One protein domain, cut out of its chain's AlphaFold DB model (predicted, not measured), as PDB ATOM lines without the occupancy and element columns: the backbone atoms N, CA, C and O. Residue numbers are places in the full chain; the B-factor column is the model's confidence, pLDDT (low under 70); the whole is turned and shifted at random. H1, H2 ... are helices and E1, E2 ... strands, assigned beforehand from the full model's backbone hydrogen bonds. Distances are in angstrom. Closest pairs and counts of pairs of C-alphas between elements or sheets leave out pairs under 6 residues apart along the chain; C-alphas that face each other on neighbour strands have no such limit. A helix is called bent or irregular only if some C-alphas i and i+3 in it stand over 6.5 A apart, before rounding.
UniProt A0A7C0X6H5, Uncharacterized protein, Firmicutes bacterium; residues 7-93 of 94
ATOM      1  N   THR A   7     107.605 188.998 212.005       98.50
ATOM      2  CA  THR A   7     108.160 188.352 210.821       98.50
ATOM      3  C   THR A   7     108.634 189.406 209.837       98.50
ATOM      4  O   THR A   7     107.917 190.353 209.532       98.50
ATOM      5  N   MET A   8     109.851 189.231 209.321       98.56
ATOM      6  CA  MET A   8     110.326 189.952 208.147       98.56
ATOM      7  C   MET A   8     110.332 188.983 206.967       98.56
ATOM      8  O   MET A   8     111.049 187.983 206.988       98.56
ATOM      9  N   THR A   9     109.517 189.265 205.955       98.56
ATOM     10  CA  THR A   9     109.572 188.589 204.655       98.56
ATOM     11  C   THR A   9     110.560 189.331 203.767       98.56
ATOM     12  O   THR A   9     110.510 190.559 203.685       98.56
ATOM     13  N   VAL A  10     111.446 188.585 203.114       98.56
ATOM     14  CA  VAL A  10     112.539 189.123 202.301       98.56
ATOM     15  C   VAL A  10     112.429 188.582 200.883       98.56
ATOM     16  O   VAL A  10     112.266 187.378 200.685       98.56
ATOM     17  N   TRP A  11     112.561 189.475 199.909       98.62
ATOM     18  CA  TRP A  11     112.832 189.149 198.516       98.62
ATOM     19  C   TRP A  11     113.968 190.051 198.028       98.62
ATOM     20  O   TRP A  11     113.880 191.269 198.162       98.62
ATOM     21  N   GLU A  12     115.026 189.463 197.479       98.50
ATOM     22  CA  GLU A  12     116.133 190.175 196.838       98.50
ATOM     23  C   GLU A  12     116.450 189.481 195.510       98.50
ATOM     24  O   GLU A  12     116.525 188.252 195.448       98.50
ATOM     25  N   ASP A  13     116.653 190.273 194.463       98.50
ATOM     26  CA  ASP A  13     117.265 189.835 193.210       98.50
ATOM     27  C   ASP A  13     118.743 190.232 193.235       98.50
ATOM     28  O   ASP A  13     119.072 191.416 193.348       98.50
ATOM     29  N   LEU A  14     119.641 189.245 193.192       98.44
ATOM     30  CA  LEU A  14     121.072 189.431 193.412       98.44
ATOM     31  C   LEU A  14     121.866 189.115 192.150       98.44
ATOM     32  O   LEU A  14     121.882 187.983 191.662       98.44
ATOM     33  N   ASN A  15     122.653 190.088 191.697       98.31
ATOM     34  CA  ASN A  15     123.670 189.850 190.688       98.31
ATOM     35  C   ASN A  15     125.021 189.604 191.361       98.31
ATOM     36  O   ASN A  15     125.730 190.539 191.731       98.31
ATOM     37  N   PHE A  16     125.410 188.335 191.480       96.81
ATOM     38  CA  PHE A  16     126.670 187.950 192.123       96.81
ATOM     39  C   PHE A  16     127.923 188.385 191.356       96.81
ATOM     40  O   PHE A  16     128.947 188.665 191.980       96.81
ATOM     41  N   ALA A  17     127.862 188.471 190.023       98.06
ATOM     42  CA  ALA A  17     128.998 188.916 189.217       98.06
ATOM     43  C   ALA A  17     129.290 190.404 189.451       98.06
ATOM     44  O   ALA A  17     130.445 190.799 189.594       98.06
ATOM     45  N   GLN A  18     128.234 191.217 189.535       97.88
ATOM     46  CA  GLN A  18     128.325 192.651 189.812       97.88
ATOM     47  C   GLN A  18     128.367 192.974 191.311       97.88
ATOM     48  O   GLN A  18     128.737 194.085 191.675       97.88
ATOM     49  N   ARG A  19     128.037 192.004 192.174       97.31
ATOM     50  CA  ARG A  19     127.930 192.147 193.636       97.31
ATOM     51  C   ARG A  19     126.937 193.238 194.044       97.31
ATOM     52  O   ARG A  19     127.228 194.051 194.918       97.31
ATOM     53  N   VAL A  20     125.773 193.249 193.397       98.38
ATOM     54  CA  VAL A  20     124.701 194.221 193.653       98.38
ATOM     55  C   VAL A  20     123.358 193.533 193.850       98.38
ATOM     56  O   VAL A  20     123.122 192.433 193.347       98.38
ATOM     57  N   ILE A  21     122.470 194.237 194.537       98.69
ATOM     58  CA  ILE A  21     121.035 193.990 194.566       98.69
ATOM     59  C   ILE A  21     120.442 194.696 193.340       98.69
ATOM     60  O   ILE A  21     120.691 195.880 193.126       98.69
ATOM     61  N   GLN A  22     119.686 193.982 192.513       98.06
ATOM     62  CA  GLN A  22     119.009 194.533 191.330       98.06
ATOM     63  C   GLN A  22     117.571 194.960 191.642       98.06
ATOM     64  O   GLN A  22     117.050 195.900 191.044       98.06
ATOM     65  N   GLY A  23     116.950 194.303 192.616       98.31
ATOM     66  CA  GLY A  23     115.625 194.616 193.127       98.31
ATOM     67  C   GLY A  23     115.448 194.015 194.513       98.31
ATOM     68  O   GLY A  23     116.127 193.052 194.867       98.31
ATOM     69  N   TYR A  24     114.555 194.590 195.311       98.69
ATOM     70  CA  TYR A  24     114.241 194.049 196.625       98.69
ATOM     71  C   TYR A  24     112.816 194.385 197.063       98.69
ATOM     72  O   TYR A  24     112.201 195.332 196.571       98.69
ATOM     73  N   SER A  25     112.318 193.630 198.037       98.56
ATOM     74  CA  SER A  25     111.184 194.000 198.874       98.56
ATOM     75  C   SER A  25     111.378 193.410 200.270       98.56
ATOM     76  O   SER A  25     111.667 192.219 200.412       98.56
ATOM     77  N   TYR A  26     111.213 194.238 201.299       98.81
ATOM     78  CA  TYR A  26     111.292 193.808 202.697       98.81
ATOM     79  C   TYR A  26     110.000 194.176 203.404       98.81
ATOM     80  O   TYR A  26     109.621 195.342 203.423       98.81
ATOM     81  N   ALA A  27     109.322 193.205 204.000       98.69
ATOM     82  CA  ALA A  27     108.014 193.403 204.604       98.69
ATOM     83  C   ALA A  27     108.000 192.922 206.049       98.69
ATOM     84  O   ALA A  27     108.285 191.753 206.296       98.69
ATOM     85  N   VAL A  28     107.612 193.794 206.981       98.75
ATOM     86  CA  VAL A  28     107.552 193.471 208.410       98.75
ATOM     87  C   VAL A  28     106.108 193.384 208.877       98.75
ATOM     88  O   VAL A  28     105.319 194.316 208.699       98.75
ATOM     89  N   SER A  29     105.768 192.255 209.483       98.62
ATOM     90  CA  SER A  29     104.437 191.931 209.985       98.62
ATOM     91  C   SER A  29     104.496 191.479 211.441       98.62
ATOM     92  O   SER A  29     105.500 190.905 211.862       98.62
ATOM     93  N   ARG A  30     103.413 191.704 212.191       98.06
ATOM     94  CA  ARG A  30     103.175 191.096 213.506       98.06
ATOM     95  C   ARG A  30     101.904 190.257 213.421       98.06
ATOM     96  O   ARG A  30     100.820 190.800 213.201       98.06
ATOM     97  N   GLY A  31     102.044 188.938 213.506       97.31
ATOM     98  CA  GLY A  31     100.964 188.014 213.163       97.31
ATOM     99  C   GLY A  31     100.418 188.282 211.756       97.31
ATOM    100  O   GLY A  31     101.166 188.302 210.779       97.31
ATOM    101  N   ALA A  32      99.111 188.524 211.645       96.19
ATOM    102  CA  ALA A  32      98.448 188.825 210.371       96.19
ATOM    103  C   ALA A  32      98.533 190.306 209.943       96.19
ATOM    104  O   ALA A  32      98.130 190.647 208.829       96.19
ATOM    105  N   GLU A  33      99.031 191.198 210.801       96.81
ATOM    106  CA  GLU A  33      99.084 192.634 210.530       96.81
ATOM    107  C   GLU A  33     100.379 193.015 209.804       96.81
ATOM    108  O   GLU A  33     101.474 192.620 210.203       96.81
ATOM    109  N   ARG A  34     100.282 193.811 208.732       97.81
ATOM    110  CA  ARG A  34     101.445 194.419 208.068       97.81
ATOM    111  C   ARG A  34     101.785 195.741 208.751       97.81
ATOM    112  O   ARG A  34     101.016 196.687 208.639       97.81
ATOM    113  N   LEU A  35     102.955 195.806 209.388       98.44
ATOM    114  CA  LEU A  35     103.426 197.001 210.091       98.44
ATOM    115  C   LEU A  35     104.035 198.023 209.131       98.44
ATOM    116  O   LEU A  35     103.691 199.196 209.185       98.44
ATOM    117  N   TYR A  36     104.942 197.583 208.258       98.75
ATOM    118  CA  TYR A  36     105.584 198.417 207.239       98.75
ATOM    119  C   TYR A  36     106.235 197.557 206.152       98.75
ATOM    120  O   TYR A  36     106.386 196.339 206.307       98.75
ATOM    121  N   TRP A  37     106.630 198.172 205.040       98.69
ATOM    122  CA  TRP A  37     107.525 197.532 204.072       98.69
ATOM    123  C   TRP A  37     108.438 198.542 203.381       98.69
ATOM    124  O   TRP A  37     108.258 199.749 203.507       98.69
ATOM    125  N   TYR A  38     109.409 198.021 202.647       98.81
ATOM    126  CA  TYR A  38     110.347 198.768 201.830       98.81
ATOM    127  C   TYR A  38     110.373 198.188 200.427       98.81
ATOM    128  O   TYR A  38     110.385 196.964 200.259       98.81
ATOM    129  N   ASP A  39     110.457 199.062 199.438       98.19
ATOM    130  CA  ASP A  39     110.741 198.698 198.060       98.19
ATOM    131  C   ASP A  39     111.424 199.875 197.334       98.19
ATOM    132  O   ASP A  39     111.478 200.993 197.863       98.19
ATOM    133  N   PRO A  40     112.048 199.626 196.171       98.06
ATOM    134  CA  PRO A  40     112.697 200.661 195.386       98.06
ATOM    135  C   PRO A  40     111.843 201.111 194.188       98.06
ATOM    136  O   PRO A  40     112.413 201.482 193.158       98.06
ATOM    137  N   GLN A  41     110.503 201.040 194.247       97.56
ATOM    138  CA  GLN A  41     109.671 201.541 193.150       97.56
ATOM    139  C   GLN A  41     109.907 203.054 192.968       97.56
ATOM    140  O   GLN A  41     109.695 203.830 193.901       97.56
ATOM    141  N   PRO A  42     110.340 203.522 191.781       97.25
ATOM    142  CA  PRO A  42     110.628 204.936 191.588       97.25
ATOM    143  C   PRO A  42     109.377 205.813 191.698       97.25
ATOM    144  O   PRO A  42     108.386 205.596 191.000       97.25
ATOM    145  N   HIS A  43     109.478 206.883 192.489       95.62
ATOM    146  CA  HIS A  43     108.469 207.941 192.599       95.62
ATOM    147  C   HIS A  43     109.073 209.316 192.255       95.62
ATOM    148  O   HIS A  43     109.170 210.183 193.118       95.62
ATOM    149  N   PRO A  44     109.499 209.554 190.997       95.81
ATOM    150  CA  PRO A  44     110.245 210.764 190.621       95.81
ATOM    151  C   PRO A  44     109.450 212.070 190.775       95.81
ATOM    152  O   PRO A  44     110.039 213.142 190.851       95.81
ATOM    153  N   ASN A  45     108.118 211.985 190.829       96.75
ATOM    154  CA  ASN A  45     107.233 213.139 190.990       96.75
ATOM    155  C   ASN A  45     106.944 213.475 192.462       96.75
ATOM    156  O   ASN A  45     106.222 214.435 192.722       96.75
ATOM    157  N   ASP A  46     107.469 212.695 193.411       96.44
ATOM    158  CA  ASP A  46     107.336 212.964 194.840       96.44
ATOM    159  C   ASP A  46     108.651 213.549 195.389       96.44
ATOM    160  O   ASP A  46     109.592 212.804 195.688       96.44
ATOM    161  N   PRO A  47     108.755 214.883 195.541       97.06
ATOM    162  CA  PRO A  47     109.981 215.515 196.017       97.06
ATOM    163  C   PRO A  47     110.305 215.159 197.472       97.06
ATOM    164  O   PRO A  47     111.453 215.312 197.889       97.06
ATOM    165  N   THR A  48     109.335 214.666 198.251       97.25
ATOM    166  CA  THR A  48     109.559 214.302 199.658       97.25
ATOM    167  C   THR A  48     110.414 213.041 199.801       97.25
ATOM    168  O   THR A  48     111.076 212.865 200.823       97.25
ATOM    169  N   LEU A  49     110.475 212.206 198.756       97.69
ATOM    170  CA  LEU A  49     111.253 210.963 198.712       97.69
ATOM    171  C   LEU A  49     112.629 211.129 198.047       97.69
ATOM    172  O   LEU A  49     113.421 210.187 198.011       97.69
ATOM    173  N   ALA A  50     112.943 212.325 197.540       96.75
ATOM    174  CA  ALA A  50     114.154 212.574 196.758       96.75
ATOM    175  C   ALA A  50     115.452 212.256 197.520       96.75
ATOM    176  O   ALA A  50     116.424 211.811 196.915       96.75
ATOM    177  N   ALA A  51     115.458 212.433 198.846       97.31
ATOM    178  CA  ALA A  51     116.629 212.208 199.695       97.31
ATOM    179  C   ALA A  51     117.159 210.765 199.658       97.31
ATOM    180  O   ALA A  51     118.338 210.544 199.929       97.31
ATOM    181  N   THR A  52     116.305 209.792 199.338       97.69
ATOM    182  CA  THR A  52     116.674 208.371 199.308       97.69
ATOM    183  C   THR A  52     116.249 207.694 198.016       97.69
ATOM    184  O   THR A  52     116.206 206.472 197.971       97.69
ATOM    185  N   PHE A  53     115.939 208.455 196.962       96.25
ATOM    186  CA  PHE A  53     115.437 207.912 195.701       96.25
ATOM    187  C   PHE A  53     116.326 206.764 195.166       96.25
ATOM    188  O   PHE A  53     117.540 206.946 195.057       96.25
ATOM    189  N   PRO A  54     115.754 205.604 194.780       97.50
ATOM    190  CA  PRO A  54     114.322 205.273 194.745       97.50
ATOM    191  C   PRO A  54     113.795 204.610 196.036       97.50
ATOM    192  O   PRO A  54     112.630 204.224 196.114       97.50
ATOM    193  N   HIS A  55     114.650 204.441 197.039       98.12
ATOM    194  CA  HIS A  55     114.378 203.726 198.278       98.12
ATOM    195  C   HIS A  55     113.392 204.491 199.159       98.12
ATOM    196  O   HIS A  55     113.602 205.659 199.490       98.12
ATOM    197  N   HIS A  56     112.334 203.818 199.589       98.56
ATOM    198  CA  HIS A  56     111.368 204.392 200.513       98.56
ATOM    199  C   HIS A  56     110.748 203.312 201.404       98.56
ATOM    200  O   HIS A  56     110.868 202.110 201.146       98.56
ATOM    201  N   LYS A  57     110.125 203.763 202.492       98.62
ATOM    202  CA  LYS A  57     109.401 202.938 203.458       98.62
ATOM    203  C   LYS A  57     107.925 203.281 203.396       98.62
ATOM    204  O   LYS A  57     107.563 204.453 203.416       98.62
ATOM    205  N   HIS A  58     107.090 202.263 203.391       98.62
ATOM    206  CA  HIS A  58     105.648 202.353 203.509       98.62
ATOM    207  C   HIS A  58     105.215 202.152 204.959       98.62
ATOM    208  O   HIS A  58     105.557 201.129 205.556       98.62
ATOM    209  N   ILE A  59     104.459 203.101 205.517       98.38
ATOM    210  CA  ILE A  59     104.023 203.081 206.925       98.38
ATOM    211  C   ILE A  59     102.539 203.477 207.079       98.38
ATOM    212  O   ILE A  59     102.027 204.226 206.256       98.38
ATOM    213  N   PRO A  60     101.813 203.014 208.110       97.56
ATOM    214  CA  PRO A  60     100.471 203.506 208.430       97.56
ATOM    215  C   PRO A  60     100.455 205.000 208.819       97.56
ATOM    216  O   PRO A  60     101.481 205.532 209.245       97.56
ATOM    217  N   PRO A  61      99.298 205.690 208.747       96.62
ATOM    218  CA  PRO A  61      98.030 205.249 208.150       96.62
ATOM    219  C   PRO A  61      98.093 205.228 206.614       96.62
ATOM    220  O   PRO A  61      98.984 205.824 206.030       96.62
ATOM    221  N   ASP A  62      97.139 204.542 205.973       96.19
ATOM    222  CA  ASP A  62      97.077 204.364 204.510       96.19
ATOM    223  C   ASP A  62      98.419 203.922 203.904       96.19
ATOM    224  O   ASP A  62      99.004 204.556 203.028       96.19
ATOM    225  N   ILE A  63      98.913 202.790 204.402       97.00
ATOM    226  CA  ILE A  63     100.250 202.253 204.130       97.00
ATOM    227  C   ILE A  63     100.585 202.117 202.633       97.00
ATOM    228  O   ILE A  63     101.749 202.132 202.255       97.00
ATOM    229  N   LYS A  64      99.587 202.028 201.745       95.50
ATOM    230  CA  LYS A  64      99.804 201.983 200.287       95.50
ATOM    231  C   LYS A  64     100.177 203.341 199.687       95.50
ATOM    232  O   LYS A  64     100.778 203.379 198.611       95.50
ATOM    233  N   HIS A  65      99.830 204.435 200.355       95.88
ATOM    234  CA  HIS A  65     100.059 205.797 199.878       95.88
ATOM    235  C   HIS A  65     100.993 206.608 200.778       95.88
ATOM    236  O   HIS A  65     101.604 207.560 200.298       95.88
ATOM    237  N   HIS A  66     101.166 206.210 202.037       97.62
ATOM    238  CA  HIS A  66     102.043 206.893 202.976       97.62
ATOM    239  C   HIS A  66     103.461 206.317 202.931       97.62
ATOM    240  O   HIS A  66     103.740 205.210 203.401       97.62
ATOM    241  N   ARG A  67     104.350 207.103 202.318       97.69
ATOM    242  CA  ARG A  67     105.755 206.778 202.086       97.69
ATOM    243  C   ARG A  67     106.641 207.782 202.799       97.69
ATOM    244  O   ARG A  67     106.320 208.967 202.834       97.69
ATOM    245  N   ILE A  68     107.772 207.312 203.303       98.31
ATOM    246  CA  ILE A  68     108.828 208.163 203.848       98.31
ATOM    247  C   ILE A  68     110.189 207.755 203.274       98.31
ATOM    248  O   ILE A  68     110.348 206.604 202.846       98.31
ATOM    249  N   PRO A  69     111.185 208.658 203.271       98.38
ATOM    250  CA  PRO A  69     112.552 208.305 202.916       98.38
ATOM    251  C   PRO A  69     113.080 207.119 203.736       98.38
ATOM    252  O   PRO A  69     112.802 207.010 204.930       98.38
ATOM    253  N   ALA A  70     113.872 206.255 203.104       97.94
ATOM    254  CA  ALA A  70     114.488 205.082 203.731       97.94
ATOM    255  C   ALA A  70     116.025 205.184 203.694       97.94
ATOM    256  O   ALA A  70     116.671 204.551 202.854       97.94
ATOM    257  N   PRO A  71     116.633 206.026 204.552       97.38
ATOM    258  CA  PRO A  71     118.073 206.245 204.530       97.38
ATOM    259  C   PRO A  71     118.828 204.968 204.898       97.38
ATOM    260  O   PRO A  71     118.428 204.225 205.789       97.38
ATOM    261  N   GLY A  72     119.946 204.734 204.213       96.38
ATOM    262  CA  GLY A  72     120.805 203.571 204.440       96.38
ATOM    263  C   GLY A  72     120.451 202.338 203.606       96.38
ATOM    264  O   GLY A  72     121.304 201.461 203.488       96.38
ATOM    265  N   LEU A  73     119.266 202.282 202.978       98.12
ATOM    266  CA  LEU A  73     119.005 201.273 201.952       98.12
ATOM    267  C   LEU A  73     119.847 201.539 200.702       98.12
ATOM    268  O   LEU A  73     120.101 202.687 200.334       98.12
ATOM    269  N   SER A  74     120.300 200.461 200.071       97.69
ATOM    270  CA  SER A  74     121.265 200.510 198.983       97.69
ATOM    271  C   SER A  74     121.090 199.341 198.017       97.69
ATOM    272  O   SER A  74     120.633 198.259 198.385       97.69
ATOM    273  N   PHE A  75     121.506 199.551 196.769       98.44
ATOM    274  CA  PHE A  75     121.712 198.474 195.799       98.44
ATOM    275  C   PHE A  75     123.121 197.869 195.854       98.44
ATOM    276  O   PHE A  75     123.351 196.784 195.331       98.44
ATOM    277  N   THR A  76     124.082 198.554 196.469       98.00
ATOM    278  CA  THR A  76     125.504 198.166 196.465       98.00
ATOM    279  C   THR A  76     126.008 197.691 197.826       98.00
ATOM    280  O   THR A  76     127.152 197.255 197.935       98.00
ATOM    281  N   CYS A  77     125.157 197.740 198.852       96.69
ATOM    282  CA  CYS A  77     125.447 197.257 200.198       96.69
ATOM    283  C   CYS A  77     124.312 196.342 200.689       96.69
ATOM    284  O   CYS A  77     123.161 196.560 200.305       96.69
ATOM    285  N   PRO A  78     124.594 195.353 201.559       97.25
ATOM    286  CA  PRO A  78     123.553 194.533 202.170       97.25
ATOM    287  C   PRO A  78     122.595 195.373 203.020       97.25
ATOM    288  O   PRO A  78     123.032 196.130 203.885       97.25
ATOM    289  N   ASN A  79     121.291 195.183 202.823       98.50
ATOM    290  CA  ASN A  79     120.261 195.921 203.557       98.50
ATOM    291  C   ASN A  79     119.829 195.223 204.854       98.50
ATOM    292  O   ASN A  79     119.433 195.882 205.813       98.50
ATOM    293  N   LEU A  80     119.924 193.890 204.906       98.31
ATOM    294  CA  LEU A  80     119.409 193.094 206.025       98.31
ATOM    295  C   LEU A  80     119.962 193.499 207.402       98.31
ATOM    296  O   LEU A  80     119.153 193.580 208.323       98.31
ATOM    297  N   PRO A  81     121.263 193.813 207.586       98.44
ATOM    298  CA  PRO A  81     121.762 194.242 208.892       98.44
ATOM    299  C   PRO A  81     121.074 195.507 209.423       98.44
ATOM    300  O   PRO A  81     120.747 195.575 210.605       98.44
ATOM    301  N   LEU A  82     120.803 196.484 208.549       98.19
ATOM    302  CA  LEU A  82     120.096 197.714 208.915       98.19
ATOM    303  C   LEU A  82     118.655 197.415 209.354       98.19
ATOM    304  O   LEU A  82     118.193 197.936 210.365       98.19
ATOM    305  N   LEU A  83     117.959 196.565 208.596       98.50
ATOM    306  CA  LEU A  83     116.559 196.212 208.840       98.50
ATOM    307  C   LEU A  83     116.382 195.379 210.112       98.50
ATOM    308  O   LEU A  83     115.434 195.592 210.862       98.50
ATOM    309  N   ILE A  84     117.308 194.453 210.370       98.62
ATOM    310  CA  ILE A  84     117.346 193.664 211.604       98.62
ATOM    311  C   ILE A  84     117.517 194.598 212.806       98.62
ATOM    312  O   ILE A  84     116.700 194.550 213.723       98.62
ATOM    313  N   ALA A  85     118.498 195.504 212.754       98.38
ATOM    314  CA  ALA A  85     118.750 196.454 213.835       98.38
ATOM    315  C   ALA A  85     117.567 197.412 214.072       98.38
ATOM    316  O   ALA A  85     117.311 197.818 215.203       98.38
ATOM    317  N   GLU A  86     116.832 197.784 213.020       98.25
ATOM    318  CA  GLU A  86     115.589 198.549 213.162       98.25
ATOM    319  C   GLU A  86     114.519 197.763 213.931       98.25
ATOM    320  O   GLU A  86     113.932 198.299 214.868       98.25
ATOM    321  N   ILE A  87     114.273 196.499 213.570       98.50
ATOM    322  CA  ILE A  87     113.286 195.647 214.255       98.50
ATOM    323  C   ILE A  87     113.662 195.461 215.727       98.50
ATOM    324  O   ILE A  87     112.809 195.613 216.602       98.50
ATOM    325  N   GLU A  88     114.930 195.153 215.993       98.38
ATOM    326  CA  GLU A  88     115.455 194.963 217.346       98.38
ATOM    327  C   GLU A  88     115.241 196.215 218.200       98.38
ATOM    328  O   GLU A  88     114.596 196.144 219.246       98.38
ATOM    329  N   ARG A  89     115.667 197.380 217.712       98.06
ATOM    330  CA  ARG A  89     115.554 198.642 218.450       98.06
ATOM    331  C   ARG A  89     114.101 199.094 218.637       98.06
ATOM    332  O   ARG A  89     113.699 199.473 219.740       98.06
ATOM    333  N   ASP A  90     113.314 199.079 217.564       97.50
ATOM    334  CA  ASP A  90     112.038 199.804 217.522       97.50
ATOM    335  C   ASP A  90     110.832 198.922 217.875       97.50
ATOM    336  O   ASP A  90     109.813 199.442 218.332       97.50
ATOM    337  N   LEU A  91     110.923 197.599 217.675       97.25
ATOM    338  CA  LEU A  91     109.812 196.670 217.922       97.25
ATOM    339  C   LEU A  91     110.063 195.686 219.068       97.25
ATOM    340  O   LEU A  91     109.086 195.188 219.637       97.25
ATOM    341  N   LEU A  92     111.330 195.385 219.372       96.88
ATOM    342  CA  LEU A  92     111.724 194.486 220.465       96.88
ATOM    343  C   LEU A  92     112.365 195.222 221.647       96.88
ATOM    344  O   LEU A  92     112.374 194.680 222.749       96.88
ATOM    345  N   HIS A  93     112.843 196.449 221.431       94.62
ATOM    346  CA  HIS A  93     113.560 197.260 222.417       94.62
ATOM    347  C   HIS A  93     114.834 196.579 222.951       94.62
ATOM    348  O   HIS A  93     115.091 196.597 224.158       94.62
TER     349      HIS A  93
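What this domain is: This is residues 7 to 93 of the 94 residues of an uncharacterized protein of Firmicutes bacterium (UniProt A0A7C0X6H5). One antiparallel sheet of five strands makes a twisted wall, with three long strands E1, E2 and E3 and two short ones, E4 and E5, at one edge. Helix H2 covers the E1 and E2 part of one face, running along these strands, while the small helix H1 sits by E5 at the far edge. The printed part has 87 residues, and the order along the chain is E1, E2, E3, H1, E4, E5, H2; across the sheet it is E1, E2, E3, E4, E5. The class is mixed, helices and strands. The whole is compact, with a radius of gyration of the C-alphas of 13.1 A and spans of 37 by 29 by 21 A.

Where its parts are: E1, residues 7 to 15, begins at C-alpha 7 (108.160, 188.352, 210.821) and is 25.5 A long. E2, residues 20 to 30, is 29.4 A long and bends by 67 degrees at residue 23. E3, residues 33 to 39, is 18.1 A long. H1, residues 47 to 52, begins at C-alpha 47 (109.981, 215.515, 196.017); it is irregular, with C-alphas 48 and 51 7.4 A apart. E4 is residues 56 to 58 and E5 residues 67 to 69. H2, residues 80 to 92, is 16.4 A long and ends at C-alpha 92 (111.724, 194.486, 220.465); it is neither bent nor irregular, but only just: C-alphas 89 and 92 are 6.0 A apart.

How they stand to each other: E1, E2 and E3 form a meander, each strand the antiparallel neighbour of the one before. In the hairpin of E1 and E2, N 9 and O 27 are 2.8 A apart, within hydrogen-bond range. In the hairpin of E2 and E3, N 28 and O 36 are at 2.9 A. E3 and E4 are antiparallel, with N 58 and O 37 at 2.8 A. E4 and E5, a hairpin, stand at 146 degrees between directions, with N 57 and O 68 at 2.9 A. E1 and E5 are the edge strands. H1 only grazes the sheet, with its residues 48 to 52; its closest C-alphas to E5 are those of Leu 49 and Pro 69, 5.1 A apart. H2 is on the sheet at a height of 10.6 A, over E1 and E2, at 12 degrees to E2 on the local plane. H1 and H2 are apart. In H2 every O i to N i+4 pair is within hydrogen-bond range; in H1 0 of 2 are, and 2 of 3 O i to N i+3 pairs.

The domain as a whole: The C-alphas farthest apart are those of Ala 17 and Pro 61, at 39.8 A. The printed part has no cut and no long link. The mean pLDDT of the printed part is 97.8, and no printed residue is under 70.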